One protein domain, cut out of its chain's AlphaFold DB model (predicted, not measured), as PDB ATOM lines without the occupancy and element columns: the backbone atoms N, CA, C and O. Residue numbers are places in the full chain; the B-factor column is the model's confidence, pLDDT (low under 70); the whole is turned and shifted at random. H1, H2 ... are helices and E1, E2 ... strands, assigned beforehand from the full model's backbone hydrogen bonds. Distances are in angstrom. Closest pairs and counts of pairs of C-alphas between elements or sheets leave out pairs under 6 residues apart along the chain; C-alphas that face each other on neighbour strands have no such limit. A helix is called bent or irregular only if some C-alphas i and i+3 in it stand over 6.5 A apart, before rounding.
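What this domain is: This is residues 41 to 142 and 172 to 220 of the 220 residues of an uncharacterized protein of Saprolegnia parasitica (strain CBS 223.65) (UniProt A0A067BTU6). A strongly twisted wall of six strands has the helices H1 and H2 packed on one face, while the small two-stranded ribbon E5 and E7 sits over part of the other face, E7 near E4. Of the 151 residues printed, 78 are in named elements, along the chain E1 H1 E2 E3 H2 E4 E5 E6 E7 E8. The large sheet has the order E1, E6, E8, E4, E3, E2 and is mixed; the class is mixed, helices and strands. The whole is compact and rounded, with a radius of gyration of the C-alphas of 14.5 A and spans of 39 by 35 by 29 A.

How they stand to each other: Start with E1, residues 41 to 44, an edge strand antiparallel to E6, residues 198 to 202; N 43 and O 199 are 2.8 A apart. H1, residues 49 to 67, and H2, residues 105 to 124, are on the same face of the large sheet, as two layers, helices on one face of a sheet. They touch at a steep tilt of 44 degrees, opposite ways, with the closest C-alphas, Tyr 56 and Val 108, 5.2 A apart. H1's height over the sheet is 9.3 A, and it runs across the strands, at 74 degrees on the local plane to E4, residues 131 to 138. E2, residues 76 to 79, and E3, residues 86 to 91, form an antiparallel hairpin, with N 77 and O 89 2.9 A apart. E4 is antiparallel to E3, with N 88 and O 136 2.7 A apart. E8, residues 214 to 219, is antiparallel to E4, N 135 and O 215 being 2.8 A apart, and parallel to E6, N 202 and O 216 being 2.9 A apart. E5, residues 181 to 183, pairs antiparallel with E7, residues 208 to 210; N 181 and O 210 are 2.6 A apart. Every O i to N i+4 pair is within hydrogen-bond range in H1, and 14 of 16 in H2.

Where its parts are: Find C-alpha 41 at (22.303, -28.359, 52.484), where E1 begins. H1 runs 26.5 A from C-alpha 49 at (13.960, -21.057, 39.298). H2 runs 24.7 A; it has a kink of 47 degrees near residue 118 and is irregular, C-alphas 119 and 122 being 7.6 A apart. E4 is 21.7 A long, E3 16.1 A and E8 15.7 A, ending at C-alpha 219, (22.320, -14.321, 58.700).

The domain as a whole: The C-alphas farthest apart, Pro 103 and Asp 186, are 42.0 A apart. Residues 143 to 171 are not printed; C-alphas 142 and 172 are 14.1 A apart across this cut. The links E3 to H2 and E5 to E6 are long. The mean pLDDT of the printed part is 70.0; look for values under 70 in 68 residues, among them 172 to 197 and 204 to 220.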
ATOM      1  N   TYR A  41      23.566 -27.644  52.624       78.00
ATOM      2  CA  TYR A  41      22.303 -28.359  52.484       78.00
ATOM      3  C   TYR A  41      21.721 -28.131  51.097       78.00
ATOM      4  O   TYR A  41      21.492 -26.985  50.717       78.00
ATOM      5  N   ASP A  42      21.416 -29.204  50.378       78.25
ATOM      6  CA  ASP A  42      20.802 -29.108  49.058       78.25
ATOM      7  C   ASP A  42      19.287 -29.327  49.143       78.25
ATOM      8  O   ASP A  42      18.796 -30.305  49.709       78.25
ATOM      9  N   TYR A  43      18.532 -28.395  48.568       80.00
ATOM     10  CA  TYR A  43      17.075 -28.423  48.510       80.00
ATOM     11  C   TYR A  43      16.620 -28.552  47.068       80.00
ATOM     12  O   TYR A  43      17.091 -27.829  46.199       80.00
ATOM     13  N   LYS A  44      15.664 -29.441  46.790       83.06
ATOM     14  CA  LYS A  44      15.079 -29.542  45.450       83.06
ATOM     15  C   LYS A  44      14.401 -28.221  45.077       83.06
ATOM     16  O   LYS A  44      13.438 -27.827  45.732       83.06
ATOM     17  N   ALA A  45      14.886 -27.574  44.024       81.00
ATOM     18  CA  ALA A  45      14.366 -26.304  43.545       81.00
ATOM     19  C   ALA A  45      13.256 -26.495  42.503       81.00
ATOM     20  O   ALA A  45      13.127 -27.551  41.875       81.00
ATOM     21  N   SER A  46      12.460 -25.444  42.298       83.44
ATOM     22  CA  SER A  46      11.542 -25.371  41.158       83.44
ATOM     23  C   SER A  46      12.323 -25.433  39.834       83.44
ATOM     24  O   SER A  46      13.348 -24.755  39.718       83.44
ATOM     25  N   PRO A  47      11.837 -26.162  38.809       81.69
ATOM     26  CA  PRO A  47      12.441 -26.144  37.476       81.69
ATOM     27  C   PRO A  47      12.410 -24.755  36.819       81.69
ATOM     28  O   PRO A  47      13.218 -24.494  35.932       81.69
ATOM     29  N   ASP A  48      11.533 -23.854  37.274       83.88
ATOM     30  CA  ASP A  48      11.426 -22.482  36.760       83.88
ATOM     31  C   ASP A  48      12.425 -21.513  37.411       83.88
ATOM     32  O   ASP A  48      12.658 -20.418  36.893       83.88
ATOM     33  N   LEU A  49      13.042 -21.907  38.537       80.69
ATOM     34  CA  LEU A  49      13.960 -21.057  39.298       80.69
ATOM     35  C   LEU A  49      15.110 -20.491  38.440       80.69
ATOM     36  O   LEU A  49      15.379 -19.297  38.573       80.69
ATOM     37  N   PRO A  50      15.759 -21.257  37.534       76.25
ATOM     38  CA  PRO A  50      16.817 -20.721  36.676       76.25
ATOM     39  C   PRO A  50      16.351 -19.583  35.760       76.25
ATOM     40  O   PRO A  50      17.062 -18.590  35.611       76.25
ATOM     41  N   ASN A  51      15.150 -19.690  35.182       78.31
ATOM     42  CA  ASN A  51      14.618 -18.690  34.254       78.31
ATOM     43  C   ASN A  51      14.236 -17.399  34.984       78.31
ATOM     44  O   ASN A  51      14.584 -16.304  34.545       78.31
ATOM     45  N   VAL A  52      13.556 -17.528  36.125       84.44
ATOM     46  CA  VAL A  52      13.160 -16.375  36.945       84.44
ATOM     47  C   VAL A  52      14.387 -15.675  37.531       84.44
ATOM     48  O   VAL A  52      14.463 -14.447  37.521       84.44
ATOM     49  N   ARG A  53      15.390 -16.447  37.965       79.75
ATOM     50  CA  ARG A  53      16.690 -15.921  38.391       79.75
ATOM     51  C   ARG A  53      17.366 -15.132  37.277       79.75
ATOM     52  O   ARG A  53      17.817 -14.021  37.521       79.75
ATOM     53  N   LEU A  54      17.442 -15.683  36.063       75.69
ATOM     54  CA  LEU A  54      18.081 -15.004  34.935       75.69
ATOM     55  C   LEU A  54      17.420 -13.650  34.653       75.69
ATOM     56  O   LEU A  54      18.125 -12.652  34.523       75.69
ATOM     57  N   ALA A  55      16.085 -13.602  34.633       82.25
ATOM     58  CA  ALA A  55      15.343 -12.356  34.462       82.25
ATOM     59  C   ALA A  55      15.665 -11.336  35.571       82.25
ATOM     60  O   ALA A  55      15.896 -10.161  35.281       82.25
ATOM     61  N   TYR A  56      15.751 -11.785  36.829       86.44
ATOM     62  CA  TYR A  56      16.168 -10.935  37.945       86.44
ATOM     63  C   TYR A  56      17.592 -10.396  37.775       86.44
ATOM     64  O   TYR A  56      17.801  -9.187  37.869       86.44
ATOM     65  N   LEU A  57      18.565 -11.258  37.474       79.88
ATOM     66  CA  LEU A  57      19.962 -10.846  37.322       79.88
ATOM     67  C   LEU A  57      20.162  -9.896  36.138       79.88
ATOM     68  O   LEU A  57      20.964  -8.969  36.231       79.88
ATOM     69  N   GLN A  58      19.415 -10.080  35.047       79.44
ATOM     70  CA  GLN A  58      19.416  -9.154  33.914       79.44
ATOM     71  C   GLN A  58      18.866  -7.777  34.303       79.44
ATOM     72  O   GLN A  58      19.500  -6.765  33.999       79.44
ATOM     73  N   ALA A  59      17.739  -7.723  35.020       82.56
ATOM     74  CA  ALA A  59      17.175  -6.462  35.500       82.56
ATOM     75  C   ALA A  59      18.102  -5.765  36.510       82.56
ATOM     76  O   ALA A  59      18.316  -4.556  36.423       82.56
ATOM     77  N   ALA A  60      18.698  -6.522  37.436       81.19
ATOM     78  CA  ALA A  60      19.659  -6.004  38.405       81.19
ATOM     79  C   ALA A  60      20.914  -5.450  37.709       81.19
ATOM     80  O   ALA A  60      21.321  -4.330  38.002       81.19
ATOM     81  N   ALA A  61      21.488  -6.172  36.740       76.88
ATOM     82  CA  ALA A  61      22.630  -5.692  35.958       76.88
ATOM     83  C   ALA A  61      22.306  -4.395  35.202       76.88
ATOM     84  O   ALA A  61      23.042  -3.416  35.318       76.88
ATOM     85  N   ALA A  62      21.180  -4.355  34.479       77.19
ATOM     86  CA  ALA A  62      20.742  -3.164  33.751       77.19
ATOM     87  C   ALA A  62      20.561  -1.957  34.686       77.19
ATOM     88  O   ALA A  62      20.971  -0.836  34.366       77.19
ATOM     89  N   CYS A  63      20.007  -2.200  35.871       79.19
ATOM     90  CA  CYS A  63      19.833  -1.190  36.899       79.19
ATOM     91  C   CYS A  63      21.170  -0.649  37.432       79.19
ATOM     92  O   CYS A  63      21.364   0.565  37.496       79.19
ATOM     93  N   LEU A  64      22.121  -1.528  37.756       75.69
ATOM     94  CA  LEU A  64      23.457  -1.146  38.229       75.69
ATOM     95  C   LEU A  64      24.214  -0.327  37.170       75.69
ATOM     96  O   LEU A  64      24.838   0.679  37.499       75.69
ATOM     97  N   ILE A  65      24.115  -0.707  35.890       73.00
ATOM     98  CA  ILE A  65      24.703   0.041  34.764       73.00
ATOM     99  C   ILE A  65      24.096   1.445  34.663       73.00
ATOM    100  O   ILE A  65      24.823   2.427  34.503       73.00
ATOM    101  N   THR A  66      22.769   1.540  34.762       72.81
ATOM    102  CA  THR A  66      22.028   2.799  34.593       72.81
ATOM    103  C   THR A  66      22.284   3.762  35.749       72.81
ATOM    104  O   THR A  66      22.594   4.933  35.532       72.81
ATOM    105  N   THR A  67      22.195   3.264  36.981       73.19
ATOM    106  CA  THR A  67      22.327   4.072  38.201       73.19
ATOM    107  C   THR A  67      23.780   4.348  38.576       73.19
ATOM    108  O   THR A  67      24.059   5.326  39.269       73.19
ATOM    109  N   LYS A  68      24.716   3.496  38.129       69.75
ATOM    110  CA  LYS A  68      26.126   3.481  38.554       69.75
ATOM    111  C   LYS A  68      26.300   3.342  40.073       69.75
ATOM    112  O   LYS A  68      27.323   3.756  40.617       69.75
ATOM    113  N   GLN A  69      25.310   2.778  40.762       65.94
ATOM    114  CA  GLN A  69      25.354   2.524  42.199       65.94
ATOM    115  C   GLN A  69      25.748   1.069  42.457       65.94
ATOM    116  O   GLN A  69      25.307   0.177  41.745       65.94
ATOM    117  N   ALA A  70      26.583   0.825  43.470       58.31
ATOM    118  CA  ALA A  70      26.971  -0.529  43.891       58.31
ATOM    119  C   ALA A  70      26.036  -1.114  44.969       58.31
ATOM    120  O   ALA A  70      26.062  -2.312  45.236       58.31
ATOM    121  N   ALA A  71      25.206  -0.277  45.586       60.84
ATOM    122  CA  ALA A  71      24.206  -0.669  46.566       60.84
ATOM    123  C   ALA A  71      22.886  -0.022  46.171       60.84
ATOM    124  O   ALA A  71      22.851   1.176  45.887       60.84
ATOM    125  N   ILE A  72      21.822  -0.815  46.145       61.47
ATOM    126  CA  ILE A  72      20.490  -0.341  45.800       61.47
ATOM    127  C   ILE A  72      19.584  -0.652  46.987       61.47
ATOM    128  O   ILE A  72      18.963  -1.712  47.071       61.47
ATOM    129  N   ASN A  73      19.539   0.303  47.921       64.69
ATOM    130  CA  ASN A  73      18.821   0.207  49.197       64.69
ATOM    131  C   ASN A  73      19.220  -1.039  50.025       64.69
ATOM    132  O   ASN A  73      20.257  -1.656  49.796       64.69
ATOM    133  N   ASP A  74      18.367  -1.433  50.975       66.06
ATOM    134  CA  ASP A  74      18.497  -2.668  51.767       66.06
ATOM    135  C   ASP A  74      18.185  -3.946  50.957       66.06
ATOM    136  O   ASP A  74      18.173  -5.052  51.504       66.06
ATOM    137  N   LEU A  75      17.860  -3.797  49.666       69.94
ATOM    138  CA  LEU A  75      17.311  -4.853  48.820       69.94
ATOM    139  C   LEU A  75      18.408  -5.751  48.255       69.94
ATOM    140  O   LEU A  75      18.309  -6.975  48.344       69.94
ATOM    141  N   PHE A  76      19.458  -5.152  47.690       73.19
ATOM    142  CA  PHE A  76      20.655  -5.887  47.313       73.19
ATOM    143  C   PHE A  76      21.914  -5.023  47.325       73.19
ATOM    144  O   PHE A  76      21.900  -3.836  46.994       73.19
ATOM    145  N   ASN A  77      23.022  -5.676  47.657       72.12
ATOM    146  CA  ASN A  77      24.360  -5.107  47.658       72.12
ATOM    147  C   ASN A  77      25.246  -5.851  46.668       72.12
ATOM    148  O   ASN A  77      25.255  -7.081  46.635       72.12
ATOM    149  N   LEU A  78      26.016  -5.101  45.886       67.31
ATOM    150  CA  LEU A  78      27.029  -5.651  45.005       67.31
ATOM    151  C   LEU A  78      28.370  -5.683  45.740       67.31
ATOM    152  O   LEU A  78      28.927  -4.647  46.105       67.31
ATOM    153  N   ILE A  79      28.893  -6.883  45.949       66.38
ATOM    154  CA  ILE A  79      30.190  -7.102  46.578       66.38
ATOM    155  C   ILE A  79      31.232  -7.290  45.466       66.38
ATOM    156  O   ILE A  79      31.085  -8.207  44.646       66.38
ATOM    157  N   PRO A  80      32.276  -6.437  45.398       56.28
ATOM    158  CA  PRO A  80      33.383  -6.642  44.475       56.28
ATOM    159  C   PRO A  80      34.117  -7.932  44.812       56.28
ATOM    160  O   PRO A  80      34.435  -8.196  45.971       56.28
ATOM    161  N   SER A  81      34.454  -8.702  43.783       51.88
ATOM    162  CA  SER A  81      35.491  -9.716  43.893       51.88
ATOM    163  C   SER A  81      36.782  -9.136  43.330       51.88
ATOM    164  O   SER A  81      36.790  -8.588  42.232       51.88
ATOM    165  N   THR A  82      37.887  -9.260  44.065       46.72
ATOM    166  CA  THR A  82      39.200  -8.768  43.619       46.72
ATOM    167  C   THR A  82      39.681  -9.478  42.351       46.72
ATOM    168  O   THR A  82      40.504  -8.929  41.630       46.72
ATOM    169  N   ASN A  83      39.170 -10.683  42.065       43.88
ATOM    170  CA  ASN A  83      39.599 -11.494  40.923       43.88
ATOM    171  C   ASN A  83      38.458 -12.253  40.209       43.88
ATOM    172  O   ASN A  83      38.719 -12.944  39.234       43.88
ATOM    173  N   GLY A  84      37.208 -12.159  40.660       48.34
ATOM    174  CA  GLY A  84      36.078 -12.937  40.137       48.34
ATOM    175  C   GLY A  84      34.890 -12.076  39.697       48.34
ATOM    176  O   GLY A  84      34.988 -10.848  39.663       48.34
ATOM    177  N   PRO A  85      33.750 -12.700  39.358       54.06
ATOM    178  CA  PRO A  85      32.536 -11.958  39.064       54.06
ATOM    179  C   PRO A  85      32.041 -11.218  40.312       54.06
ATOM    180  O   PRO A  85      32.323 -11.598  41.453       54.06
ATOM    181  N   TRP A  86      31.283 -10.150  40.087       66.50
ATOM    182  CA  TRP A  86      30.629  -9.415  41.162       66.50
ATOM    183  C   TRP A  86      29.604 -10.309  41.855       66.50
ATOM    184  O   TRP A  86      28.880 -11.038  41.183       66.50
ATOM    185  N   THR A  87      29.506 -10.251  43.183       71.56
ATOM    186  CA  THR A  87      28.472 -10.995  43.917       71.56
ATOM    187  C   THR A  87      27.326 -10.062  44.273       71.56
ATOM    188  O   THR A  87      27.500  -9.115  45.033       71.56
ATOM    189  N   LEU A  88      26.150 -10.328  43.725       77.56
ATOM    190  CA  LEU A  88      24.894  -9.706  44.101       77.56
ATOM    191  C   LEU A  88      24.341 -10.423  45.336       77.56
ATOM    192  O   LEU A  88      24.008 -11.603  45.275       77.56
ATOM    193  N   VAL A  89      24.263  -9.718  46.461       78.88
ATOM    194  CA  VAL A  89      23.667 -10.224  47.700       78.88
ATOM    195  C   VAL A  89      22.302  -9.591  47.882       78.88
ATOM    196  O   VAL A  89      22.216  -8.390  48.115       78.88
ATOM    197  N   THR A  90      21.250 -10.394  47.813       83.06
ATOM    198  CA  THR A  90      19.852  -9.964  47.854       83.06
ATOM    199  C   THR A  90      19.209 -10.368  49.171       83.06
ATOM    200  O   THR A  90      19.160 -11.551  49.509       83.06
ATOM    201  N   ASN A  91      18.677  -9.403  49.917       81.62
ATOM    202  CA  ASN A  91      17.941  -9.675  51.145       81.62
ATOM    203  C   ASN A  91      16.529 -10.181  50.813       81.62
ATOM    204  O   ASN A  91      15.678  -9.423  50.349       81.62
ATOM    205  N   LEU A  92      16.262 -11.464  51.076       82.56
ATOM    206  CA  LEU A  92      14.974 -12.097  50.762       82.56
ATOM    207  C   LEU A  92      13.846 -11.666  51.712       82.56
ATOM    208  O   LEU A  92      12.681 -11.937  51.431       82.56
ATOM    209  N   GLY A  93      14.182 -11.020  52.832       76.94
ATOM    210  CA  GLY A  93      13.237 -10.466  53.802       76.94
ATOM    211  C   GLY A  93      13.017  -8.958  53.672       76.94
ATOM    212  O   GLY A  93      12.395  -8.368  54.551       76.94
ATOM    213  N   ALA A  94      13.547  -8.311  52.628       75.06
ATOM    214  CA  ALA A  94      13.394  -6.872  52.448       75.06
ATOM    215  C   ALA A  94      11.914  -6.473  52.284       75.06
ATOM    216  O   ALA A  94      11.176  -7.050  51.486       75.06
ATOM    217  N   ASN A  95      11.494  -5.438  53.016       69.62
ATOM    218  CA  ASN A  95      10.110  -4.942  53.011       69.62
ATOM    219  C   ASN A  95       9.780  -4.072  51.785       69.62
ATOM    220  O   ASN A  95       8.614  -3.790  51.512       69.62
ATOM    221  N   THR A  96      10.802  -3.622  51.058       71.12
ATOM    222  CA  THR A  96      10.695  -2.715  49.914       71.12
ATOM    223  C   THR A  96      11.358  -3.338  48.695       71.12
ATOM    224  O   THR A  96      12.576  -3.412  48.608       71.12
ATOM    225  N   MET A  97      10.547  -3.752  47.721       74.06
ATOM    226  CA  MET A  97      11.028  -4.293  46.437       74.06
ATOM    227  C   MET A  97      11.103  -3.229  45.333       74.06
ATOM    228  O   MET A  97      11.472  -3.525  44.201       74.06
ATOM    229  N   SER A  98      10.743  -1.983  45.641       75.12
ATOM    230  CA  SER A  98      10.826  -0.867  44.704       75.12
ATOM    231  C   SER A  98      12.248  -0.320  44.661       75.12
ATOM    232  O   SER A  98      12.810   0.067  45.687       75.12
ATOM    233  N   VAL A  99      12.807  -0.250  43.457       73.94
ATOM    234  CA  VAL A  99      14.093   0.388  43.196       73.94
ATOM    235  C   VAL A  99      13.845   1.677  42.425       73.94
ATOM    236  O   VAL A  99      13.269   1.651  41.336       73.94
ATOM    237  N   ASN A 100      14.281   2.804  42.990       73.62
ATOM    238  CA  ASN A 100      14.249   4.086  42.291       73.62
ATOM    239  C   ASN A 100      15.074   3.985  41.004       73.62
ATOM    240  O   ASN A 100      16.137   3.370  40.999       73.62
ATOM    241  N   ASP A 101      14.560   4.561  39.921       79.31
ATOM    242  CA  ASP A 101      15.177   4.545  38.589       79.31
ATOM    243  C   ASP A 101      15.312   3.154  37.931       79.31
ATOM    244  O   ASP A 101      15.795   3.058  36.804       79.31
ATOM    245  N   CYS A 102      14.813   2.084  38.571       84.06
ATOM    246  CA  CYS A 102      14.802   0.725  38.018       84.06
ATOM    247  C   CYS A 102      13.465  -0.000  38.275       84.06
ATOM    248  O   CYS A 102      13.400  -0.942  39.074       84.06
ATOM    249  N   PRO A 103      12.381   0.408  37.592       83.94
ATOM    250  CA  PRO A 103      11.037  -0.120  37.836       83.94
ATOM    251  C   PRO A 103      10.909  -1.625  37.556       83.94
ATOM    252  O   PRO A 103      10.086  -2.293  38.180       83.94
ATOM    253  N   ASP A 104      11.747  -2.168  36.670       85.62
ATOM    254  CA  ASP A 104      11.677  -3.571  36.254       85.62
ATOM    255  C   ASP A 104      12.232  -4.545  37.300       85.62
ATOM    256  O   ASP A 104      11.874  -5.719  37.284       85.62
ATOM    257  N   VAL A 105      13.071  -4.075  38.234       85.06
ATOM    258  CA  VAL A 105      13.751  -4.937  39.219       85.06
ATOM    259  C   VAL A 105      12.770  -5.534  40.224       85.06
ATOM    260  O   VAL A 105      12.859  -6.717  40.543       85.06
ATOM    261  N   GLY A 106      11.820  -4.737  40.712       86.69
ATOM    262  CA  GLY A 106      10.876  -5.166  41.745       86.69
ATOM    263  C   GLY A 106      10.000  -6.353  41.327       86.69
ATOM    264  O   GLY A 106      10.005  -7.367  42.025       86.69
ATOM    265  N   PRO A 107       9.287  -6.280  40.187       88.56
ATOM    266  CA  PRO A 107       8.435  -7.374  39.719       88.56
ATOM    267  C   PRO A 107       9.184  -8.696  39.505       88.56
ATOM    268  O   PRO A 107       8.707  -9.752  39.926       88.56
ATOM    269  N   VAL A 108      10.373  -8.662  38.888       88.56
ATOM    270  CA  VAL A 108      11.156  -9.888  38.649       88.56
ATOM    271  C   VAL A 108      11.769 -10.435  39.939       88.56
ATOM    272  O   VAL A 108      11.792 -11.650  40.136       88.56
ATOM    273  N   LEU A 109      12.186  -9.558  40.859       87.50
ATOM    274  CA  LEU A 109      12.666  -9.964  42.175       87.50
ATOM    275  C   LEU A 109      11.552 -10.614  42.997       87.50
ATOM    276  O   LEU A 109      11.791 -11.627  43.644       87.50
ATOM    277  N   GLN A 110      10.330 -10.083  42.955       88.56
ATOM    278  CA  GLN A 110       9.200 -10.659  43.680       88.56
ATOM    279  C   GLN A 110       8.946 -12.110  43.257       88.56
ATOM    280  O   GLN A 110       8.795 -12.991  44.106       88.56
ATOM    281  N   HIS A 111       8.948 -12.374  41.948       88.81
ATOM    282  CA  HIS A 111       8.788 -13.731  41.428       88.81
ATOM    283  C   HIS A 111       9.955 -14.632  41.861       88.81
ATOM    284  O   HIS A 111       9.754 -15.786  42.251       88.81
ATOM    285  N   TYR A 112      11.173 -14.093  41.865       87.94
ATOM    286  CA  TYR A 112      12.353 -14.825  42.298       87.94
ATOM    287  C   TYR A 112      12.306 -15.213  43.783       87.94
ATOM    288  O   TYR A 112      12.457 -16.388  44.131       87.94
ATOM    289  N   VAL A 113      12.001 -14.248  44.654       87.44
ATOM    290  CA  VAL A 113      11.827 -14.445  46.101       87.44
ATOM    291  C   VAL A 113      10.719 -15.456  46.376       87.44
ATOM    292  O   VAL A 113      10.878 -16.313  47.245       87.44
ATOM    293  N   GLN A 114       9.614 -15.424  45.628       88.31
ATOM    294  CA  GLN A 114       8.522 -16.385  45.792       88.31
ATOM    295  C   GLN A 114       8.978 -17.834  45.550       88.31
ATOM    296  O   GLN A 114       8.650 -18.728  46.339       88.31
ATOM    297  N   LEU A 115       9.760 -18.088  44.496       86.62
ATOM    298  CA  LEU A 115      10.265 -19.435  44.206       86.62
ATOM    299  C   LEU A 115      11.324 -19.892  45.218       86.62
ATOM    300  O   LEU A 115      11.305 -21.055  45.639       86.62
ATOM    301  N   LEU A 116      12.212 -18.991  45.650       85.50
ATOM    302  CA  LEU A 116      13.201 -19.288  46.690       85.50
ATOM    303  C   LEU A 116      12.527 -19.603  48.028       85.50
ATOM    304  O   LEU A 116      12.776 -20.653  48.612       85.50
ATOM    305  N   THR A 117      11.622 -18.744  48.497       82.81
ATOM    306  CA  THR A 117      10.924 -18.939  49.777       82.81
ATOM    307  C   THR A 117      10.093 -20.218  49.787       82.81
ATOM    308  O   THR A 117      10.127 -20.939  50.780       82.81
ATOM    309  N   THR A 118       9.439 -20.566  48.672       84.94
ATOM    310  CA  THR A 118       8.723 -21.846  48.517       84.94
ATOM    311  C   THR A 118       9.670 -23.043  48.639       84.94
ATOM    312  O   THR A 118       9.381 -23.989  49.371       84.94
ATOM    313  N   THR A 119      10.825 -22.986  47.968       82.00
ATOM    314  CA  THR A 119      11.870 -24.026  48.038       82.00
ATOM    315  C   THR A 119      12.410 -24.183  49.465       82.00
ATOM    316  O   THR A 119      12.717 -25.288  49.913       82.00
ATOM    317  N   LEU A 120      12.484 -23.078  50.208       82.56
ATOM    318  CA  LEU A 120      13.099 -23.000  51.528       82.56
ATOM    319  C   LEU A 120      12.129 -23.174  52.698       82.56
ATOM    320  O   LEU A 120      12.590 -23.166  53.838       82.56
ATOM    321  N   VAL A 121      10.826 -23.382  52.476       82.88
ATOM    322  CA  VAL A 121       9.856 -23.626  53.567       82.88
ATOM    323  C   VAL A 121      10.341 -24.695  54.565       82.88
ATOM    324  O   VAL A 121      10.277 -24.459  55.774       82.88
ATOM    325  N   PRO A 122      10.883 -25.856  54.132       75.62
ATOM    326  CA  PRO A 122      11.384 -26.863  55.071       75.62
ATOM    327  C   PRO A 122      12.579 -26.379  55.905       75.62
ATOM    328  O   PRO A 122      12.813 -26.885  57.005       75.62
ATOM    329  N   PHE A 123      13.348 -25.425  55.378       75.44
ATOM    330  CA  PHE A 123      14.512 -24.837  56.025       75.44
ATOM    331  C   PHE A 123      14.121 -23.744  57.032       75.44
ATOM    332  O   PHE A 123      14.560 -23.788  58.184       75.44
ATOM    333  N   THR A 124      13.283 -22.789  56.622       76.12
ATOM    334  CA  THR A 124      12.864 -21.639  57.445       76.12
ATOM    335  C   THR A 124      12.054 -22.069  58.661       76.12
ATOM    336  O   THR A 124      12.267 -21.542  59.750       76.12
ATOM    337  N   ASN A 125      11.229 -23.112  58.530       77.12
ATOM    338  CA  ASN A 125      10.513 -23.709  59.663       77.12
ATOM    339  C   ASN A 125      11.449 -24.231  60.767       77.12
ATOM    340  O   ASN A 125      11.054 -24.301  61.927       77.12
ATOM    341  N   LYS A 126      12.687 -24.606  60.418       72.25
ATOM    342  CA  LYS A 126      13.703 -25.096  61.366       72.25
ATOM    343  C   LYS A 126      14.619 -23.989  61.895       72.25
ATOM    344  O   LYS A 126      15.440 -24.269  62.763       72.25
ATOM    345  N   SER A 127      14.517 -22.775  61.356       68.44
ATOM    346  CA  SER A 127      15.395 -21.645  61.694       68.44
ATOM    347  C   SER A 127      14.576 -20.345  61.790       68.44
ATOM    348  O   SER A 127      14.782 -19.425  60.997       68.44
ATOM    349  N   PRO A 128      13.584 -20.277  62.700       70.81
ATOM    350  CA  PRO A 128      12.735 -19.099  62.831       70.81
ATOM    351  C   PRO A 128      13.548 -17.884  63.299       70.81
ATOM    352  O   PRO A 128      14.393 -18.000  64.182       70.81
ATOM    353  N   GLY A 129      13.261 -16.715  62.724       71.88
ATOM    354  CA  GLY A 129      13.897 -15.443  63.091       71.88
ATOM    355  C   GLY A 129      15.203 -15.127  62.358       71.88
ATOM    356  O   GLY A 129      15.710 -14.023  62.510       71.88
ATOM    357  N   SER A 130      15.734 -16.042  61.544       74.62
ATOM    358  CA  SER A 130      16.921 -15.760  60.737       74.62
ATOM    359  C   SER A 130      16.594 -14.963  59.473       74.62
ATOM    360  O   SER A 130      15.574 -15.201  58.822       74.62
ATOM    361  N   THR A 131      17.504 -14.073  59.083       76.19
ATOM    362  CA  THR A 131      17.446 -13.378  57.794       76.19
ATOM    363  C   THR A 131      18.039 -14.271  56.712       76.19
ATOM    364  O   THR A 131      19.101 -14.867  56.892       76.19
ATOM    365  N   LEU A 132      17.354 -14.375  55.577       80.06
ATOM    366  CA  LEU A 132      17.855 -15.100  54.416       80.06
ATOM    367  C   LEU A 132      18.380 -14.114  53.382       80.06
ATOM    368  O   LEU A 132      17.671 -13.190  52.983       80.06
ATOM    369  N   VAL A 133      19.595 -14.360  52.910       79.25
ATOM    370  CA  VAL A 133      20.169 -13.634  51.782       79.25
ATOM    371  C   VAL A 133      20.454 -14.603  50.644       79.25
ATOM    372  O   VAL A 133      21.008 -15.679  50.856       79.25
ATOM    373  N   ALA A 134      20.053 -14.235  49.438       80.50
ATOM    374  CA  ALA A 134      20.483 -14.891  48.214       80.50
ATOM    375  C   ALA A 134      21.817 -14.283  47.782       80.50
ATOM    376  O   ALA A 134      21.951 -13.065  47.761       80.50
ATOM    377  N   ALA A 135      22.794 -15.116  47.450       76.25
ATOM    378  CA  ALA A 135      24.037 -14.690  46.832       76.25
ATOM    379  C   ALA A 135      24.098 -15.234  45.407       76.25
ATOM    380  O   ALA A 135      24.033 -16.446  45.191       76.25
ATOM    381  N   ASP A 136      24.228 -14.323  44.450       76.50
ATOM    382  CA  ASP A 136      24.257 -14.604  43.024       76.50
ATOM    383  C   ASP A 136      25.453 -13.936  42.360       76.50
ATOM    384  O   ASP A 136      25.780 -12.791  42.642       76.50
ATOM    385  N   SER A 137      26.091 -14.623  41.419       68.88
ATOM    386  CA  SER A 137      27.117 -13.995  40.589       68.88
ATOM    387  C   SER A 137      26.504 -13.148  39.477       68.88
ATOM    388  O   SER A 137      25.640 -13.602  38.725       68.88
ATOM    389  N   LEU A 138      27.026 -11.935  39.333       67.44
ATOM    390  CA  LEU A 138      26.728 -10.988  38.274       67.44
ATOM    391  C   LEU A 138      27.943 -10.902  37.330       67.44
ATOM    392  O   LEU A 138      28.954 -10.265  37.635       67.44
ATOM    393  N   GLY A 139      27.845 -11.568  36.176       55.25
ATOM    394  CA  GLY A 139      28.892 -11.626  35.147       55.25
ATOM    395  C   GLY A 139      29.554 -13.002  34.981       55.25
ATOM    396  O   GLY A 139      29.330 -13.921  35.767       55.25
ATOM    397  N   CYS A 140      30.359 -13.133  33.920       49.91
ATOM    398  CA  CYS A 140      30.953 -14.394  33.440       49.91
ATOM    399  C   CYS A 140      32.482 -14.457  33.454       49.91
ATOM    400  O   CYS A 140      33.061 -15.464  33.046       49.91
ATOM    401  N   SER A 141      33.161 -13.379  33.833       45.72
ATOM    402  CA  SER A 141      34.601 -13.237  33.609       45.72
ATOM    403  C   SER A 141      35.420 -14.063  34.608       45.72
ATOM    404  O   SER A 141      36.016 -13.525  35.530       45.72
ATOM    405  N   PHE A 142      35.480 -15.380  34.407       42.00
ATOM    406  CA  PHE A 142      36.328 -16.307  35.169       42.00
ATOM    407  C   PHE A 142      37.653 -16.623  34.449       42.00
ATOM    408  O   PHE A 142      38.212 -17.708  34.571       42.00
ATOM    409  N   GLY A 172      26.074  -7.959  31.493       44.59
ATOM    410  CA  GLY A 172      24.910  -8.827  31.673       44.59
ATOM    411  C   GLY A 172      25.181 -10.073  32.525       44.59
ATOM    412  O   GLY A 172      26.308 -10.336  32.951       44.59
ATOM    413  N   ALA A 173      24.124 -10.853  32.766       49.09
ATOM    414  CA  ALA A 173      24.178 -12.178  33.384       49.09
ATOM    415  C   ALA A 173      24.267 -13.250  32.282       49.09
ATOM    416  O   ALA A 173      23.252 -13.709  31.768       49.09
ATOM    417  N   GLU A 174      25.485 -13.596  31.862       45.94
ATOM    418  CA  GLU A 174      25.718 -14.386  30.638       45.94
ATOM    419  C   GLU A 174      25.997 -15.888  30.892       45.94
ATOM    420  O   GLU A 174      26.156 -16.645  29.938       45.94
ATOM    421  N   CYS A 175      26.051 -16.353  32.153       47.12
ATOM    422  CA  CYS A 175      26.534 -17.703  32.486       47.12
ATOM    423  C   CYS A 175      25.468 -18.555  33.187       47.12
ATOM    424  O   CYS A 175      25.238 -18.388  34.385       47.12
ATOM    425  N   PRO A 176      24.846 -19.509  32.472       40.00
ATOM    426  CA  PRO A 176      23.885 -20.442  33.056       40.00
ATOM    427  C   PRO A 176      24.527 -21.634  33.793       40.00
ATOM    428  O   PRO A 176      23.827 -22.326  34.534       40.00
ATOM    429  N   TYR A 177      25.832 -21.886  33.613       42.25
ATOM    430  CA  TYR A 177      26.521 -23.063  34.159       42.25
ATOM    431  C   TYR A 177      27.877 -22.697  34.783       42.25
ATOM    432  O   TYR A 177      28.769 -22.226  34.081       42.25
ATOM    433  N   GLY A 178      28.050 -22.933  36.086       44.78
ATOM    434  CA  GLY A 178      29.343 -22.801  36.764       44.78
ATOM    435  C   GLY A 178      29.241 -22.981  38.275       44.78
ATOM    436  O   GLY A 178      28.325 -22.467  38.899       44.78
ATOM    437  N   VAL A 179      30.160 -23.727  38.873       48.84
ATOM    438  CA  VAL A 179      30.003 -24.234  40.244       48.84
ATOM    439  C   VAL A 179      30.360 -23.172  41.296       48.84
ATOM    440  O   VAL A 179      31.213 -22.323  41.037       48.84
ATOM    441  N   TRP A 180      29.690 -23.178  42.461       58.62
ATOM    442  CA  TRP A 180      30.167 -22.422  43.629       58.62
ATOM    443  C   TRP A 180      31.278 -23.165  44.352       58.62
ATOM    444  O   TRP A 180      31.358 -24.380  44.343       58.62
ATOM    445  N   LEU A 181      32.110 -22.416  45.039       60.72
ATOM    446  CA  LEU A 181      33.157 -22.864  45.913       60.72
ATOM    447  C   LEU A 181      32.938 -22.106  47.215       60.72
ATOM    448  O   LEU A 181      32.896 -20.878  47.253       60.72
ATOM    449  N   VAL A 182      32.716 -22.862  48.273       61.41
ATOM    450  CA  VAL A 182      32.528 -22.379  49.630       61.41
ATOM    451  C   VAL A 182      33.872 -22.489  50.322       61.41
ATOM    452  O   VAL A 182      34.392 -23.589  50.469       61.41
ATOM    453  N   LYS A 183      34.452 -21.369  50.743       60.06
ATOM    454  CA  LYS A 183      35.633 -21.399  51.604       60.06
ATOM    455  C   LYS A 183      35.165 -21.352  53.055       60.06
ATOM    456  O   LYS A 183      34.554 -20.373  53.485       60.06
ATOM    457  N   ALA A 184      35.417 -22.438  53.774       60.22
ATOM    458  CA  ALA A 184      35.163 -22.533  55.204       60.22
ATOM    459  C   ALA A 184      36.173 -21.686  56.000       60.22
ATOM    460  O   ALA A 184      37.209 -21.274  55.475       60.22
ATOM    461  N   GLU A 185      35.883 -21.456  57.283       57.28
ATOM    462  CA  GLU A 185      36.733 -20.672  58.193       57.28
ATOM    463  C   GLU A 185      38.173 -21.215  58.283       57.28
ATOM    464  O   GLU A 185      39.135 -20.452  58.342       57.28
ATOM    465  N   ASP A 186      38.345 -22.538  58.200       60.56
ATOM    466  CA  ASP A 186      39.656 -23.203  58.191       60.56
ATOM    467  C   ASP A 186      40.435 -23.044  56.865       60.56
ATOM    468  O   ASP A 186      41.554 -23.546  56.720       60.56
ATOM    469  N   GLY A 187      39.861 -22.329  55.895       60.03
ATOM    470  CA  GLY A 187      40.420 -22.092  54.570       60.03
ATOM    471  C   GLY A 187      40.162 -23.216  53.564       60.03
ATOM    472  O   GLY A 187      40.609 -23.100  52.420       60.03
ATOM    473  N   THR A 188      39.454 -24.282  53.948       60.88
ATOM    474  CA  THR A 188      39.089 -25.379  53.044       60.88
ATOM    475  C   THR A 188      38.097 -24.898  51.999       60.88
ATOM    476  O   THR A 188      37.093 -24.272  52.331       60.88
ATOM    477  N   ILE A 189      38.351 -25.236  50.735       62.41
ATOM    478  CA  ILE A 189      37.440 -24.967  49.626       62.41
ATOM    479  C   ILE A 189      36.556 -26.197  49.406       62.41
ATOM    480  O   ILE A 189      37.056 -27.298  49.185       62.41
ATOM    481  N   VAL A 190      35.246 -25.993  49.466       61.72
ATOM    482  CA  VAL A 190      34.212 -27.009  49.306       61.72
ATOM    483  C   VAL A 190      33.402 -26.699  48.058       61.72
ATOM    484  O   VAL A 190      32.840 -25.615  47.920       61.72
ATOM    485  N   GLU A 191      33.302 -27.672  47.166       63.12
ATOM    486  CA  GLU A 191      32.377 -27.629  46.041       63.12
ATOM    487  C   GLU A 191      31.018 -28.190  46.497       63.12
ATOM    488  O   GLU A 191      30.969 -29.320  46.994       63.12
ATOM    489  N   PRO A 192      29.903 -27.446  46.381       61.16
ATOM    490  CA  PRO A 192      28.579 -28.017  46.544       61.16
ATOM    491  C   PRO A 192      28.396 -29.106  45.490       61.16
ATOM    492  O   PRO A 192      28.433 -28.836  44.293       61.16
ATOM    493  N   THR A 193      28.156 -30.339  45.923       56.72
ATOM    494  CA  THR A 193      27.887 -31.460  45.009       56.72
ATOM    495  C   THR A 193      26.431 -31.486  44.535       56.72
ATOM    496  O   THR A 193      25.968 -32.515  44.039       56.72
ATOM    497  N   GLY A 194      25.686 -30.399  44.762       57.09
ATOM    498  CA  GLY A 194      24.261 -30.303  44.481       57.09
ATOM    499  C   GLY A 194      23.964 -30.716  43.045       57.09
ATOM    500  O   GLY A 194      24.516 -30.163  42.092       57.09
ATOM    501  N   ALA A 195      23.111 -31.727  42.887       59.50
ATOM    502  CA  ALA A 195      22.682 -32.179  41.575       59.50
ATOM    503  C   ALA A 195      21.959 -31.047  40.827       59.50
ATOM    504  O   ALA A 195      21.344 -30.165  41.428       59.50
ATOM    505  N   THR A 196      21.969 -31.086  39.495       64.50
ATOM    506  CA  THR A 196      21.202 -30.138  38.676       64.50
ATOM    507  C   THR A 196      19.757 -30.030  39.175       64.50
ATOM    508  O   THR A 196      19.056 -31.035  39.296       64.50
ATOM    509  N   GLY A 197      19.299 -28.804  39.443       69.44
ATOM    510  CA  GLY A 197      17.956 -28.553  39.973       69.44
ATOM    511  C   GLY A 197      17.861 -28.520  41.502       69.44
ATOM    512  O   GLY A 197      16.749 -28.538  42.032       69.44
ATOM    513  N   THR A 198      18.984 -28.450  42.221       74.75
ATOM    514  CA  THR A 198      18.998 -28.136  43.655       74.75
ATOM    515  C   THR A 198      19.434 -26.699  43.939       74.75
ATOM    516  O   THR A 198      20.207 -26.101  43.196       74.75
ATOM    517  N   LEU A 199      18.934 -26.159  45.047       77.56
ATOM    518  CA  LEU A 199      19.370 -24.930  45.691       77.56
ATOM    519  C   LEU A 199      20.247 -25.293  46.892       77.56
ATOM    520  O   LEU A 199      19.768 -25.958  47.812       77.56
ATOM    521  N   SER A 200      21.494 -24.828  46.902       78.56
ATOM    522  CA  SER A 200      22.400 -25.028  48.034       78.56
ATOM    523  C   SER A 200      22.206 -23.932  49.085       78.56
ATOM    524  O   SER A 200      22.079 -22.747  48.769       78.56
ATOM    525  N   VAL A 201      22.180 -24.332  50.354       78.38
ATOM    526  CA  VAL A 201      21.957 -23.459  51.509       78.38
ATOM    527  C   VAL A 201      23.106 -23.609  52.491       78.38
ATOM    528  O   VAL A 201      23.443 -24.721  52.899       78.38
ATOM    529  N   VAL A 202      23.664 -22.476  52.911       75.75
ATOM    530  CA  VAL A 202      24.757 -22.395  53.885       75.75
ATOM    531  C   VAL A 202      24.259 -21.663  55.129       75.75
ATOM    532  O   VAL A 202      23.733 -20.553  55.056       75.75
ATOM    533  N   ARG A 203      24.408 -22.295  56.298       71.88
ATOM    534  CA  ARG A 203      23.971 -21.716  57.584       71.88
ATOM    535  C   ARG A 203      24.960 -20.730  58.196       71.88
ATOM    536  O   ARG A 203      24.570 -19.975  59.077       71.88
ATOM    537  N   ASP A 204      26.216 -20.775  57.775       66.88
ATOM    538  CA  ASP A 204      27.294 -20.037  58.417       66.88
ATOM    539  C   ASP A 204      27.458 -18.624  57.817       66.88
ATOM    540  O   ASP A 204      27.703 -18.477  56.610       66.88
ATOM    541  N   PRO A 205      27.327 -17.556  58.631       58.50
ATOM    542  CA  PRO A 205      27.531 -16.194  58.187       58.50
ATOM    543  C   PRO A 205      29.011 -15.810  57.934       58.50
ATOM    544  O   PRO A 205      29.301 -14.692  57.511       58.50
ATOM    545  N   THR A 206      29.966 -16.686  58.197       58.53
ATOM    546  CA  THR A 206      31.397 -16.401  58.010       58.53
ATOM    547  C   THR A 206      31.952 -16.979  56.712       58.53
ATOM    548  O   THR A 206      33.023 -16.581  56.264       58.53
ATOM    549  N   VAL A 207      31.188 -17.857  56.060       60.22
ATOM    550  CA  VAL A 207      31.582 -18.499  54.809       60.22
ATOM    551  C   VAL A 207      31.706 -17.489  53.671       60.22
ATOM    552  O   VAL A 207      30.782 -16.718  53.375       60.22
ATOM    553  N   GLU A 208      32.844 -17.565  52.985       60.44
ATOM    554  CA  GLU A 208      33.079 -16.888  51.715       60.44
ATOM    555  C   GLU A 208      32.577 -17.781  50.571       60.44
ATOM    556  O   GLU A 208      32.878 -18.976  50.510       60.44
ATOM    557  N   MET A 209      31.808 -17.204  49.650       60.12
ATOM    558  CA  MET A 209      31.226 -17.917  48.514       60.12
ATOM    559  C   MET A 209      31.843 -17.386  47.215       60.12
ATOM    560  O   MET A 209      31.908 -16.175  47.011       60.12
ATOM    561  N   TYR A 210      32.258 -18.286  46.323       55.28
ATOM    562  CA  TYR A 210      32.834 -17.984  45.008       55.28
ATOM    563  C   TYR A 210      32.180 -18.814  43.887       55.28
ATOM    564  O   TYR A 210      32.283 -20.023  43.947       55.28
ATOM    565  N   GLY A 211      31.550 -18.255  42.847       51.59
ATOM    566  CA  GLY A 211      31.043 -19.052  41.700       51.59
ATOM    567  C   GLY A 211      29.690 -18.607  41.141       51.59
ATOM    568  O   GLY A 211      29.324 -17.462  41.352       51.59
ATOM    569  N   ILE A 212      28.979 -19.453  40.363       46.38
ATOM    570  CA  ILE A 212      27.984 -18.980  39.356       46.38
ATOM    571  C   ILE A 212      26.481 -19.318  39.626       46.38
ATOM    572  O   ILE A 212      25.601 -18.887  38.877       46.38
ATOM    573  N   TYR A 213      26.087 -19.963  40.729       59.41
ATOM    574  CA  TYR A 213      24.654 -20.252  41.042       59.41
ATOM    575  C   TYR A 213      23.992 -19.299  42.058       59.41
ATOM    576  O   TYR A 213      24.561 -18.272  42.401       59.41
ATOM    577  N   ASN A 214      22.801 -19.632  42.558       63.69
ATOM    578  CA  ASN A 214      22.243 -19.025  43.763       63.69
ATOM    579  C   ASN A 214      22.611 -19.885  44.976       63.69
ATOM    580  O   ASN A 214      22.326 -21.084  44.976       63.69
ATOM    581  N   VAL A 215      23.230 -19.286  45.991       65.00
ATOM    582  CA  VAL A 215      23.345 -19.893  47.322       65.00
ATOM    583  C   VAL A 215      22.550 -19.039  48.285       65.00
ATOM    584  O   VAL A 215      22.696 -17.817  48.299       65.00
ATOM    585  N   VAL A 216      21.720 -19.678  49.104       69.69
ATOM    586  CA  VAL A 216      21.045 -18.964  50.186       69.69
ATOM    587  C   VAL A 216      21.851 -19.101  51.455       69.69
ATOM    588  O   VAL A 216      22.143 -20.200  51.927       69.69
ATOM    589  N   ARG A 217      22.206 -17.950  52.004       68.25
ATOM    590  CA  ARG A 217      22.940 -17.832  53.246       68.25
ATOM    591  C   ARG A 217      22.020 -17.339  54.346       68.25
ATOM    592  O   ARG A 217      21.148 -16.496  54.132       68.25
ATOM    593  N   VAL A 218      22.228 -17.886  55.532       62.69
ATOM    594  CA  VAL A 218      21.512 -17.478  56.734       62.69
ATOM    595  C   VAL A 218      22.349 -16.474  57.504       62.69
ATOM    596  O   VAL A 218      23.531 -16.698  57.753       62.69
ATOM    597  N   VAL A 219      21.724 -15.366  57.875       62.69
ATOM    598  CA  VAL A 219      22.320 -14.321  58.700       62.69
ATOM    599  C   VAL A 219      21.472 -14.204  59.968       62.69
ATOM    600  O   VAL A 219      20.246 -14.092  59.883       62.69
ATOM    601  N   ALA A 220      22.121 -14.333  61.125       58.44
ATOM    602  CA  ALA A 220      21.502 -14.184  62.441       58.44
ATOM    603  C   ALA A 220      21.490 -12.717  62.879       58.44
ATOM    604  O   ALA A 220      22.463 -12.006  62.539       58.44
TER     605      ALA A 220